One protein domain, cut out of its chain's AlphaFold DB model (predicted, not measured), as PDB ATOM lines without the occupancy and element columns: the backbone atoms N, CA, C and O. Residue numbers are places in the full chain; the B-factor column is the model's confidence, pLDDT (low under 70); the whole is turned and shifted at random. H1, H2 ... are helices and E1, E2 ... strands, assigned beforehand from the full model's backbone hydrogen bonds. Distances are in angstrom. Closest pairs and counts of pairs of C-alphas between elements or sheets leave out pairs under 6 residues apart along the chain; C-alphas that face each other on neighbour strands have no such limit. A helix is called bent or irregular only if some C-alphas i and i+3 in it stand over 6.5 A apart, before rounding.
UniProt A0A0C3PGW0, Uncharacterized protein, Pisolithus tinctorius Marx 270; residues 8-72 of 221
ATOM      1  N   ARG A   8      36.445 -30.078  39.383       95.31
ATOM      2  CA  ARG A   8      35.743 -29.525  38.216       95.31
ATOM      3  C   ARG A   8      35.627 -30.577  37.120       95.31
ATOM      4  O   ARG A   8      36.499 -31.431  36.999       95.31
ATOM      5  N   ALA A   9      34.581 -30.500  36.308       95.38
ATOM      6  CA  ALA A   9      34.512 -31.276  35.075       95.38
ATOM      7  C   ALA A   9      35.303 -30.551  33.976       95.38
ATOM      8  O   ALA A   9      35.188 -29.332  33.839       95.38
ATOM      9  N   ASN A  10      36.111 -31.285  33.215       94.25
ATOM     10  CA  ASN A  10      36.814 -30.754  32.049       94.25
ATOM     11  C   ASN A  10      35.990 -30.924  30.755       94.25
ATOM     12  O   ASN A  10      34.898 -31.495  30.765       94.25
ATOM     13  N   GLU A  11      36.523 -30.440  29.630       95.31
ATOM     14  CA  GLU A  11      35.869 -30.490  28.308       95.31
ATOM     15  C   GLU A  11      35.599 -31.920  27.808       95.31
ATOM     16  O   GLU A  11      34.739 -32.130  26.959       95.31
ATOM     17  N   GLN A  12      36.297 -32.917  28.357       96.31
ATOM     18  CA  GLN A  12      36.116 -34.336  28.037       96.31
ATOM     19  C   GLN A  12      35.089 -35.019  28.955       96.31
ATOM     20  O   GLN A  12      34.952 -36.241  28.926       96.31
ATOM     21  N   HIS A  13      34.378 -34.253  29.791       94.44
ATOM     22  CA  HIS A  13      33.479 -34.769  30.824       94.44
ATOM     23  C   HIS A  13      34.171 -35.749  31.780       94.44
ATOM     24  O   HIS A  13      33.597 -36.770  32.163       94.44
ATOM     25  N   VAL A  14      35.404 -35.436  32.175       94.75
ATOM     26  CA  VAL A  14      36.177 -36.161  33.191       94.75
ATOM     27  C   VAL A  14      36.452 -35.224  34.367       94.75
ATOM     28  O   VAL A  14      36.582 -34.010  34.188       94.75
ATOM     29  N   TRP A  15      36.497 -35.763  35.584       93.94
ATOM     30  CA  TRP A  15      36.827 -34.987  36.775       93.94
ATOM     31  C   TRP A  15      38.311 -34.609  36.792       93.94
ATOM     32  O   TRP A  15      39.181 -35.484  36.824       93.94
ATOM     33  N   ASP A  16      38.585 -33.308  36.855       95.50
ATOM     34  CA  ASP A  16      39.869 -32.752  37.268       95.50
ATOM     35  C   ASP A  16      39.838 -32.480  38.781       95.50
ATOM     36  O   ASP A  16      38.910 -31.853  39.306       95.50
ATOM     37  N   LEU A  17      40.891 -32.904  39.475       93.56
ATOM     38  CA  LEU A  17      41.106 -32.689  40.903       93.56
ATOM     39  C   LEU A  17      42.215 -31.656  41.101       93.56
ATOM     40  O   LEU A  17      43.271 -31.759  40.472       93.56
ATOM     41  N   LYS A  18      42.016 -30.679  41.988       92.12
ATOM     42  CA  LYS A  18      43.069 -29.714  42.324       92.12
ATOM     43  C   LYS A  18      43.937 -30.251  43.457       92.12
ATOM     44  O   LYS A  18      43.447 -30.518  44.554       92.12
ATOM     45  N   CYS A  19      45.238 -30.385  43.218       89.06
ATOM     46  CA  CYS A  19      46.179 -30.716  44.283       89.06
ATOM     47  C   CYS A  19      46.497 -29.472  45.143       89.06
ATOM     48  O   CYS A  19      46.363 -28.342  44.665       89.06
ATOM     49  N   PRO A  20      46.984 -29.640  46.387       82.44
ATOM     50  CA  PRO A  20      47.400 -28.511  47.227       82.44
ATOM     51  C   PRO A  20      48.497 -27.615  46.624       82.44
ATOM     52  O   PRO A  20      48.599 -26.447  46.985       82.44
ATOM     53  N   ALA A  21      49.291 -28.120  45.671       81.88
ATOM     54  CA  ALA A  21      50.250 -27.315  44.907       81.88
ATOM     55  C   ALA A  21      49.597 -26.525  43.748       81.88
ATOM     56  O   ALA A  21      50.293 -26.002  42.880       81.88
ATOM     57  N   GLY A  22      48.264 -26.482  43.677       87.56
ATOM     58  CA  GLY A  22      47.493 -25.719  42.692       87.56
ATOM     59  C   GLY A  22      47.442 -26.320  41.283       87.56
ATOM     60  O   GLY A  22      46.908 -25.681  40.378       87.56
ATOM     61  N   CYS A  23      47.985 -27.520  41.067       90.94
ATOM     62  CA  CYS A  23      47.904 -28.203  39.775       90.94
ATOM     63  C   CYS A  23      46.567 -28.938  39.636       90.94
ATOM     64  O   CYS A  23      46.065 -29.506  40.605       90.94
ATOM     65  N   TRP A  24      46.021 -28.954  38.422       93.00
ATOM     66  CA  TRP A  24      44.867 -29.777  38.075       93.00
ATOM     67  C   TRP A  24      45.342 -31.127  37.548       93.00
ATOM     68  O   TRP A  24      46.209 -31.179  36.675       93.00
ATOM     69  N   VAL A  25      44.779 -32.203  38.090       93.31
ATOM     70  CA  VAL A  25      45.095 -33.585  37.726       93.31
ATOM     71  C   VAL A  25      43.830 -34.245  37.210       93.31
ATOM     72  O   VAL A  25      42.821 -34.287  37.914       93.31
ATOM     73  N   ASN A  26      43.889 -34.771  35.993       93.31
ATOM     74  CA  ASN A  26      42.801 -35.557  35.429       93.31
ATOM     75  C   ASN A  26      42.721 -36.900  36.178       93.31
ATOM     76  O   ASN A  26      43.710 -37.623  36.272       93.31
ATOM     77  N   SER A  27      41.555 -37.217  36.740       90.50
ATOM     78  CA  SER A  27      41.349 -38.445  37.519       90.50
ATOM     79  C   SER A  27      41.139 -39.700  36.663       90.50
ATOM     80  O   SER A  27      41.246 -40.807  37.184       90.50
ATOM     81  N   GLY A  28      40.807 -39.545  35.378       91.12
ATOM     82  CA  GLY A  28      40.312 -40.615  34.506       91.12
ATOM     83  C   GLY A  28      38.857 -41.019  34.779       91.12
ATOM     84  O   GLY A  28      38.334 -41.904  34.107       91.12
ATOM     85  N   ILE A  29      38.185 -40.386  35.746       90.06
ATOM     86  CA  ILE A  29      36.816 -40.714  36.153       90.06
ATOM     87  C   ILE A  29      35.836 -39.775  35.462       90.06
ATOM     88  O   ILE A  29      35.910 -38.556  35.620       90.06
ATOM     89  N   HIS A  30      34.875 -40.336  34.735       93.06
ATOM     90  CA  HIS A  30      33.848 -39.538  34.079       93.06
ATOM     91  C   HIS A  30      33.012 -38.714  35.070       93.06
ATOM     92  O   HIS A  30      32.622 -39.194  36.133       93.06
ATOM     93  N   ALA A  31      32.671 -37.489  34.672       92.75
ATOM     94  CA  ALA A  31      31.996 -36.491  35.496       92.75
ATOM     95  C   ALA A  31      30.588 -36.906  35.963       92.75
ATOM     96  O   ALA A  31      30.083 -36.393  36.956       92.75
ATOM     97  N   HIS A  32      29.946 -37.852  35.272       91.88
ATOM     98  CA  HIS A  32      28.648 -38.392  35.686       91.88
ATOM     99  C   HIS A  32      28.755 -39.405  36.841       91.88
ATOM    100  O   HIS A  32      27.739 -39.758  37.435       91.88
ATOM    101  N   ILE A  33      29.963 -39.882  37.164       88.81
ATOM    102  CA  ILE A  33      30.212 -40.787  38.286       88.81
ATOM    103  C   ILE A  33      30.555 -39.933  39.517       88.81
ATOM    104  O   ILE A  33      31.537 -39.184  39.482       88.81
ATOM    105  N   PRO A  34      29.789 -40.022  40.617       87.25
ATOM    106  CA  PRO A  34      30.097 -39.279  41.829       87.25
ATOM    107  C   PRO A  34      31.398 -39.782  42.473       87.25
ATOM    108  O   PRO A  34      31.652 -40.986  42.577       87.25
ATOM    109  N   LEU A  35      32.217 -38.840  42.940       86.00
ATOM    110  CA  LEU A  35      33.445 -39.113  43.683       86.00
ATOM    111  C   LEU A  35      33.106 -39.300  45.167       86.00
ATOM    112  O   LEU A  35      33.048 -38.337  45.926       86.00
ATOM    113  N   SER A  36      32.829 -40.535  45.570       85.50
ATOM    114  CA  SER A  36      32.390 -40.872  46.934       85.50
ATOM    115  C   SER A  36      33.355 -41.795  47.677       85.50
ATOM    116  O   SER A  36      33.276 -41.918  48.898       85.50
ATOM    117  N   SER A  37      34.284 -42.440  46.968       83.00
ATOM    118  CA  SER A  37      35.169 -43.456  47.532       83.00
ATOM    119  C   SER A  37      36.628 -43.011  47.548       83.00
ATOM    120  O   SER A  37      37.114 -42.347  46.637       83.00
ATOM    121  N   LYS A  38      37.370 -43.431  48.577       75.81
ATOM    122  CA  LYS A  38      38.791 -43.086  48.734       75.81
ATOM    123  C   LYS A  38      39.661 -43.594  47.570       75.81
ATOM    124  O   LYS A  38      40.607 -42.922  47.182       75.81
ATOM    125  N   GLY A  39      39.326 -44.751  46.991       80.25
ATOM    126  CA  GLY A  39      40.088 -45.351  45.888       80.25
ATOM    127  C   GLY A  39      40.083 -44.523  44.598       80.25
ATOM    128  O   GLY A  39      41.018 -44.624  43.811       80.25
ATOM    129  N   GLN A  40      39.084 -43.654  44.412       82.56
ATOM    130  CA  GLN A  40      38.962 -42.762  43.250       82.56
ATOM    131  C   GLN A  40      39.996 -41.620  43.237       82.56
ATOM    132  O   GLN A  40      40.113 -40.910  42.243       82.56
ATOM    133  N   PHE A  41      40.754 -41.441  44.322       83.62
ATOM    134  CA  PHE A  41      41.755 -40.381  44.460       83.62
ATOM    135  C   PHE A  41      43.201 -40.888  44.325       83.62
ATOM    136  O   PHE A  41      44.134 -40.112  44.516       83.62
ATOM    137  N   SER A  42      43.413 -42.161  43.969       84.06
ATOM    138  CA  SER A  42      44.753 -42.756  43.822       84.06
ATOM    139  C   SER A  42      45.623 -42.010  42.803       84.06
ATOM    140  O   SER A  42      46.803 -41.781  43.055       84.06
ATOM    141  N   THR A  43      45.034 -41.522  41.707       80.81
ATOM    142  CA  THR A  43      45.723 -40.699  40.699       80.81
ATOM    143  C   THR A  43      46.299 -39.410  41.299       80.81
ATOM    144  O   THR A  43      47.392 -38.979  40.929       80.81
ATOM    145  N   LEU A  44      45.603 -38.806  42.270       83.69
ATOM    146  CA  LEU A  44      46.078 -37.619  42.982       83.69
ATOM    147  C   LEU A  44      47.227 -37.966  43.944       83.69
ATOM    148  O   LEU A  44      48.193 -37.210  44.035       83.69
ATOM    149  N   GLU A  45      47.140 -39.109  44.632       82.50
ATOM    150  CA  GLU A  45      48.203 -39.609  45.516       82.50
ATOM    151  C   GLU A  45      49.488 -39.915  44.729       82.50
ATOM    152  O   GLU A  45      50.576 -39.513  45.146       82.50
ATOM    153  N   SER A  46      49.372 -40.546  43.556       83.50
ATOM    154  CA  SER A  46      50.510 -40.791  42.663       83.50
ATOM    155  C   SER A  46      51.115 -39.488  42.137       83.50
ATOM    156  O   SER A  46      52.331 -39.314  42.204       83.50
ATOM    157  N   HIS A  47      50.282 -38.536  41.699       86.88
ATOM    158  CA  HIS A  47      50.746 -37.225  41.234       86.88
ATOM    159  C   HIS A  47      51.510 -36.448  42.316       86.88
ATOM    160  O   HIS A  47      52.497 -35.771  42.031       86.88
ATOM    161  N   TRP A  48      51.081 -36.551  43.576       79.56
ATOM    162  CA  TRP A  48      51.745 -35.894  44.703       79.56
ATOM    163  C   TRP A  48      53.198 -36.359  44.903       79.56
ATOM    164  O   TRP A  48      54.053 -35.589  45.346       79.56
ATOM    165  N   GLY A  49      53.497 -37.612  44.550       79.19
ATOM    166  CA  GLY A  49      54.846 -38.172  44.592       79.19
ATOM    167  C   GLY A  49      55.761 -37.702  43.458       79.19
ATOM    168  O   GLY A  49      56.975 -37.899  43.533       79.19
ATOM    169  N   GLU A  50      55.224 -37.073  42.410       86.38
ATOM    170  CA  GLU A  50      56.022 -36.657  41.262       86.38
ATOM    171  C   GLU A  50      56.861 -35.407  41.554       86.38
ATOM    172  O   GLU A  50      56.389 -34.391  42.077       86.38
ATOM    173  N   LYS A  51      58.128 -35.440  41.118       80.12
ATOM    174  CA  LYS A  51      59.086 -34.328  41.276       80.12
ATOM    175  C   LYS A  51      58.581 -33.010  40.667       80.12
ATOM    176  O   LYS A  51      58.920 -31.933  41.155       80.12
ATOM    177  N   SER A  52      57.769 -33.095  39.612       80.12
ATOM    178  CA  SER A  52      57.153 -31.957  38.919       80.12
ATOM    179  C   SER A  52      56.183 -31.180  39.823       80.12
ATOM    180  O   SER A  52      56.181 -29.945  39.814       80.12
ATOM    181  N   CYS A  53      55.398 -31.893  40.634       82.38
ATOM    182  CA  CYS A  53      54.449 -31.332  41.589       82.38
ATOM    183  C   CYS A  53      55.172 -30.792  42.829       82.38
ATOM    184  O   CYS A  53      54.970 -29.639  43.221       82.38
ATOM    185  N   GLN A  54      56.115 -31.569  43.372       78.69
ATOM    186  CA  GLN A  54      56.907 -31.170  44.541       78.69
ATOM    187  C   GLN A  54      57.680 -29.866  44.308       78.69
ATOM    188  O   GLN A  54      57.667 -28.977  45.156       78.69
ATOM    189  N   GLY A  55      58.291 -29.692  43.129       77.50
ATOM    190  CA  GLY A  55      59.011 -28.461  42.797       77.50
ATOM    191  C   GLY A  55      58.123 -27.209  42.776       77.50
ATOM    192  O   GLY A  55      58.570 -26.126  43.158       77.50
ATOM    193  N   LYS A  56      56.855 -27.341  42.364       75.00
ATOM    194  CA  LYS A  56      55.875 -26.242  42.408       75.00
ATOM    195  C   LYS A  56      55.411 -25.967  43.832       75.00
ATOM    196  O   LYS A  56      55.295 -24.804  44.208       75.00
ATOM    197  N   MET A  57      55.224 -27.010  44.635       76.62
ATOM    198  CA  MET A  57      54.845 -26.866  46.037       76.62
ATOM    199  C   MET A  57      55.903 -26.117  46.846       76.62
ATOM    200  O   MET A  57      55.554 -25.193  47.570       76.62
ATOM    201  N   THR A  58      57.190 -26.426  46.668       68.69
ATOM    202  CA  THR A  58      58.274 -25.693  47.341       68.69
ATOM    203  C   THR A  58      58.260 -24.208  46.978       68.69
ATOM    204  O   THR A  58      58.476 -23.360  47.839       68.69
ATOM    205  N   LYS A  59      57.946 -23.869  45.719       70.44
ATOM    206  CA  LYS A  59      57.810 -22.471  45.278       70.44
ATOM    207  C   LYS A  59      56.593 -21.783  45.893       70.44
ATOM    208  O   LYS A  59      56.715 -20.634  46.301       70.44
ATOM    209  N   ILE A  60      55.452 -22.470  45.981       68.50
ATOM    210  CA  ILE A  60      54.238 -21.942  46.622       68.50
ATOM    211  C   ILE A  60      54.478 -21.757  48.120       68.50
ATOM    212  O   ILE A  60      54.249 -20.668  48.621       68.50
ATOM    213  N   MET A  61      55.055 -22.741  48.813       60.25
ATOM    214  CA  MET A  61      55.414 -22.615  50.229       60.25
ATOM    215  C   MET A  61      56.428 -21.492  50.474       60.25
ATOM    216  O   MET A  61      56.304 -20.771  51.456       60.25
ATOM    217  N   GLN A  62      57.409 -21.285  49.588       59.88
ATOM    218  CA  GLN A  62      58.333 -20.149  49.692       59.88
ATOM    219  C   GLN A  62      57.647 -18.805  49.416       59.88
ATOM    220  O   GLN A  62      57.951 -17.818  50.087       59.88
ATOM    221  N   ALA A  63      56.732 -18.743  48.447       58.75
ATOM    222  CA  ALA A  63      55.975 -17.536  48.131       58.75
ATOM    223  C   ALA A  63      54.982 -17.181  49.246       58.75
ATOM    224  O   ALA A  63      54.924 -16.023  49.646       58.75
ATOM    225  N   ASP A  64      54.278 -18.167  49.800       57.44
ATOM    226  CA  ASP A  64      53.372 -17.995  50.934       57.44
ATOM    227  C   ASP A  64      54.136 -17.710  52.220       57.44
ATOM    228  O   ASP A  64      53.715 -16.851  52.981       57.44
ATOM    229  N   SER A  65      55.307 -18.313  52.444       51.97
ATOM    230  CA  SER A  65      56.189 -17.939  53.557       51.97
ATOM    231  C   SER A  65      56.646 -16.483  53.435       51.97
ATOM    232  O   SER A  65      56.543 -15.726  54.396       51.97
ATOM    233  N   ARG A  66      57.048 -16.031  52.237       53.44
ATOM    234  CA  ARG A  66      57.385 -14.618  51.987       53.44
ATOM    235  C   ARG A  66      56.181 -13.693  52.137       53.44
ATOM    236  O   ARG A  66      56.317 -12.617  52.709       53.44
ATOM    237  N   LYS A  67      55.003 -14.088  51.656       47.25
ATOM    238  CA  LYS A  67      53.769 -13.300  51.764       47.25
ATOM    239  C   LYS A  67      53.291 -13.220  53.211       47.25
ATOM    240  O   LYS A  67      52.911 -12.144  53.651       47.25
ATOM    241  N   THR A  68      53.418 -14.307  53.967       43.72
ATOM    242  CA  THR A  68      53.160 -14.351  55.410       43.72
ATOM    243  C   THR A  68      54.145 -13.444  56.135       43.72
ATOM    244  O   THR A  68      53.703 -12.556  56.847       43.72
ATOM    245  N   LEU A  69      55.451 -13.524  55.856       43.72
ATOM    246  CA  LEU A  69      56.447 -12.594  56.411       43.72
ATOM    247  C   LEU A  69      56.156 -11.126  56.051       43.72
ATOM    248  O   LEU A  69      56.327 -10.247  56.888       43.72
ATOM    249  N   THR A  70      55.643 -10.853  54.848       40.75
ATOM    250  CA  THR A  70      55.277  -9.489  54.424       40.75
ATOM    251  C   THR A  70      53.964  -9.007  55.061       40.75
ATOM    252  O   THR A  70      53.802  -7.815  55.289       40.75
ATOM    253  N   MET A  71      53.032  -9.906  55.394       44.50
ATOM    254  CA  MET A  71      51.811  -9.571  56.145       44.50
ATOM    255  C   MET A  71      52.021  -9.546  57.667       44.50
ATOM    256  O   MET A  71      51.234  -8.920  58.369       44.50
ATOM    257  N   THR A  72      53.089 -10.171  58.173       38.75
ATOM    258  CA  THR A  72      53.465 -10.140  59.601       38.75
ATOM    259  C   THR A  72      54.181  -8.835  59.971       38.75
ATOM    260  O   THR A  72      54.230  -8.466  61.139       38.75
TER     261      THR A  72
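What this domain is: This is residues 8 to 72 of the 221 residues of an uncharacterized protein of Pisolithus tinctorius Marx 270 (UniProt A0A0C3PGW0). A small two-stranded hairpin, E1 and E2, has the short helix H1 packed on it, chiefly beside E2, and the long helix H2 turns away from the end of H1 as an arm whose residues 62 to 72 stick out free. The printed part has 65 residues, with two named strands followed by two named helices in the order E1, E2, H1, H2. The sheet is antiparallel, and the class is mixed, helices and strands. The whole is loose, with a radius of gyration of the C-alphas of 14.7 A and spans of 44 by 22 by 21 A, only just a rod.

How they stand to each other: Residues 8 to 9 pair antiparallel with residues 15 to 16 of E1, residues 14 to 18. E1 and E2, residues 24 to 30, form an antiparallel hairpin at 149 degrees, with N 17 and O 25 at 2.8 A and N 27 and O 15 at 2.9 A, within hydrogen-bond range. H1, residues 38 to 48, has 9 pairs of C-alphas within 8 A of E2, the closest being Ser 27 and Thr 43 at 5.9 A. H1 and H2, residues 51 to 72, are close but not clearly touching, with closest C-alphas His 47 and Cys 53 at 7.0 A, and stand about perpendicular at 83 degrees. H2 is apart from E1 and E2. O i to N i+4 pairs are within range in 4 of 7 for H1 and 17 of 18 for H2.

Where its parts are: E1 begins at C-alpha 14 (36.177, -36.161, 33.191) and is 13.1 A long; E2 is 15.3 A. H1 is 15.4 A and irregular, C-alphas 40 and 43 being 7.5 A apart. H2 is 30.9 A and ends at C-alpha 72 (53.465, -10.140, 59.601).

The domain as a whole: The C-alphas farthest apart, His 32 and Thr 72, are 44.6 A apart. The printed part has no cut and no long link. Residues 58 and 60 to 72 have pLDDT under 70.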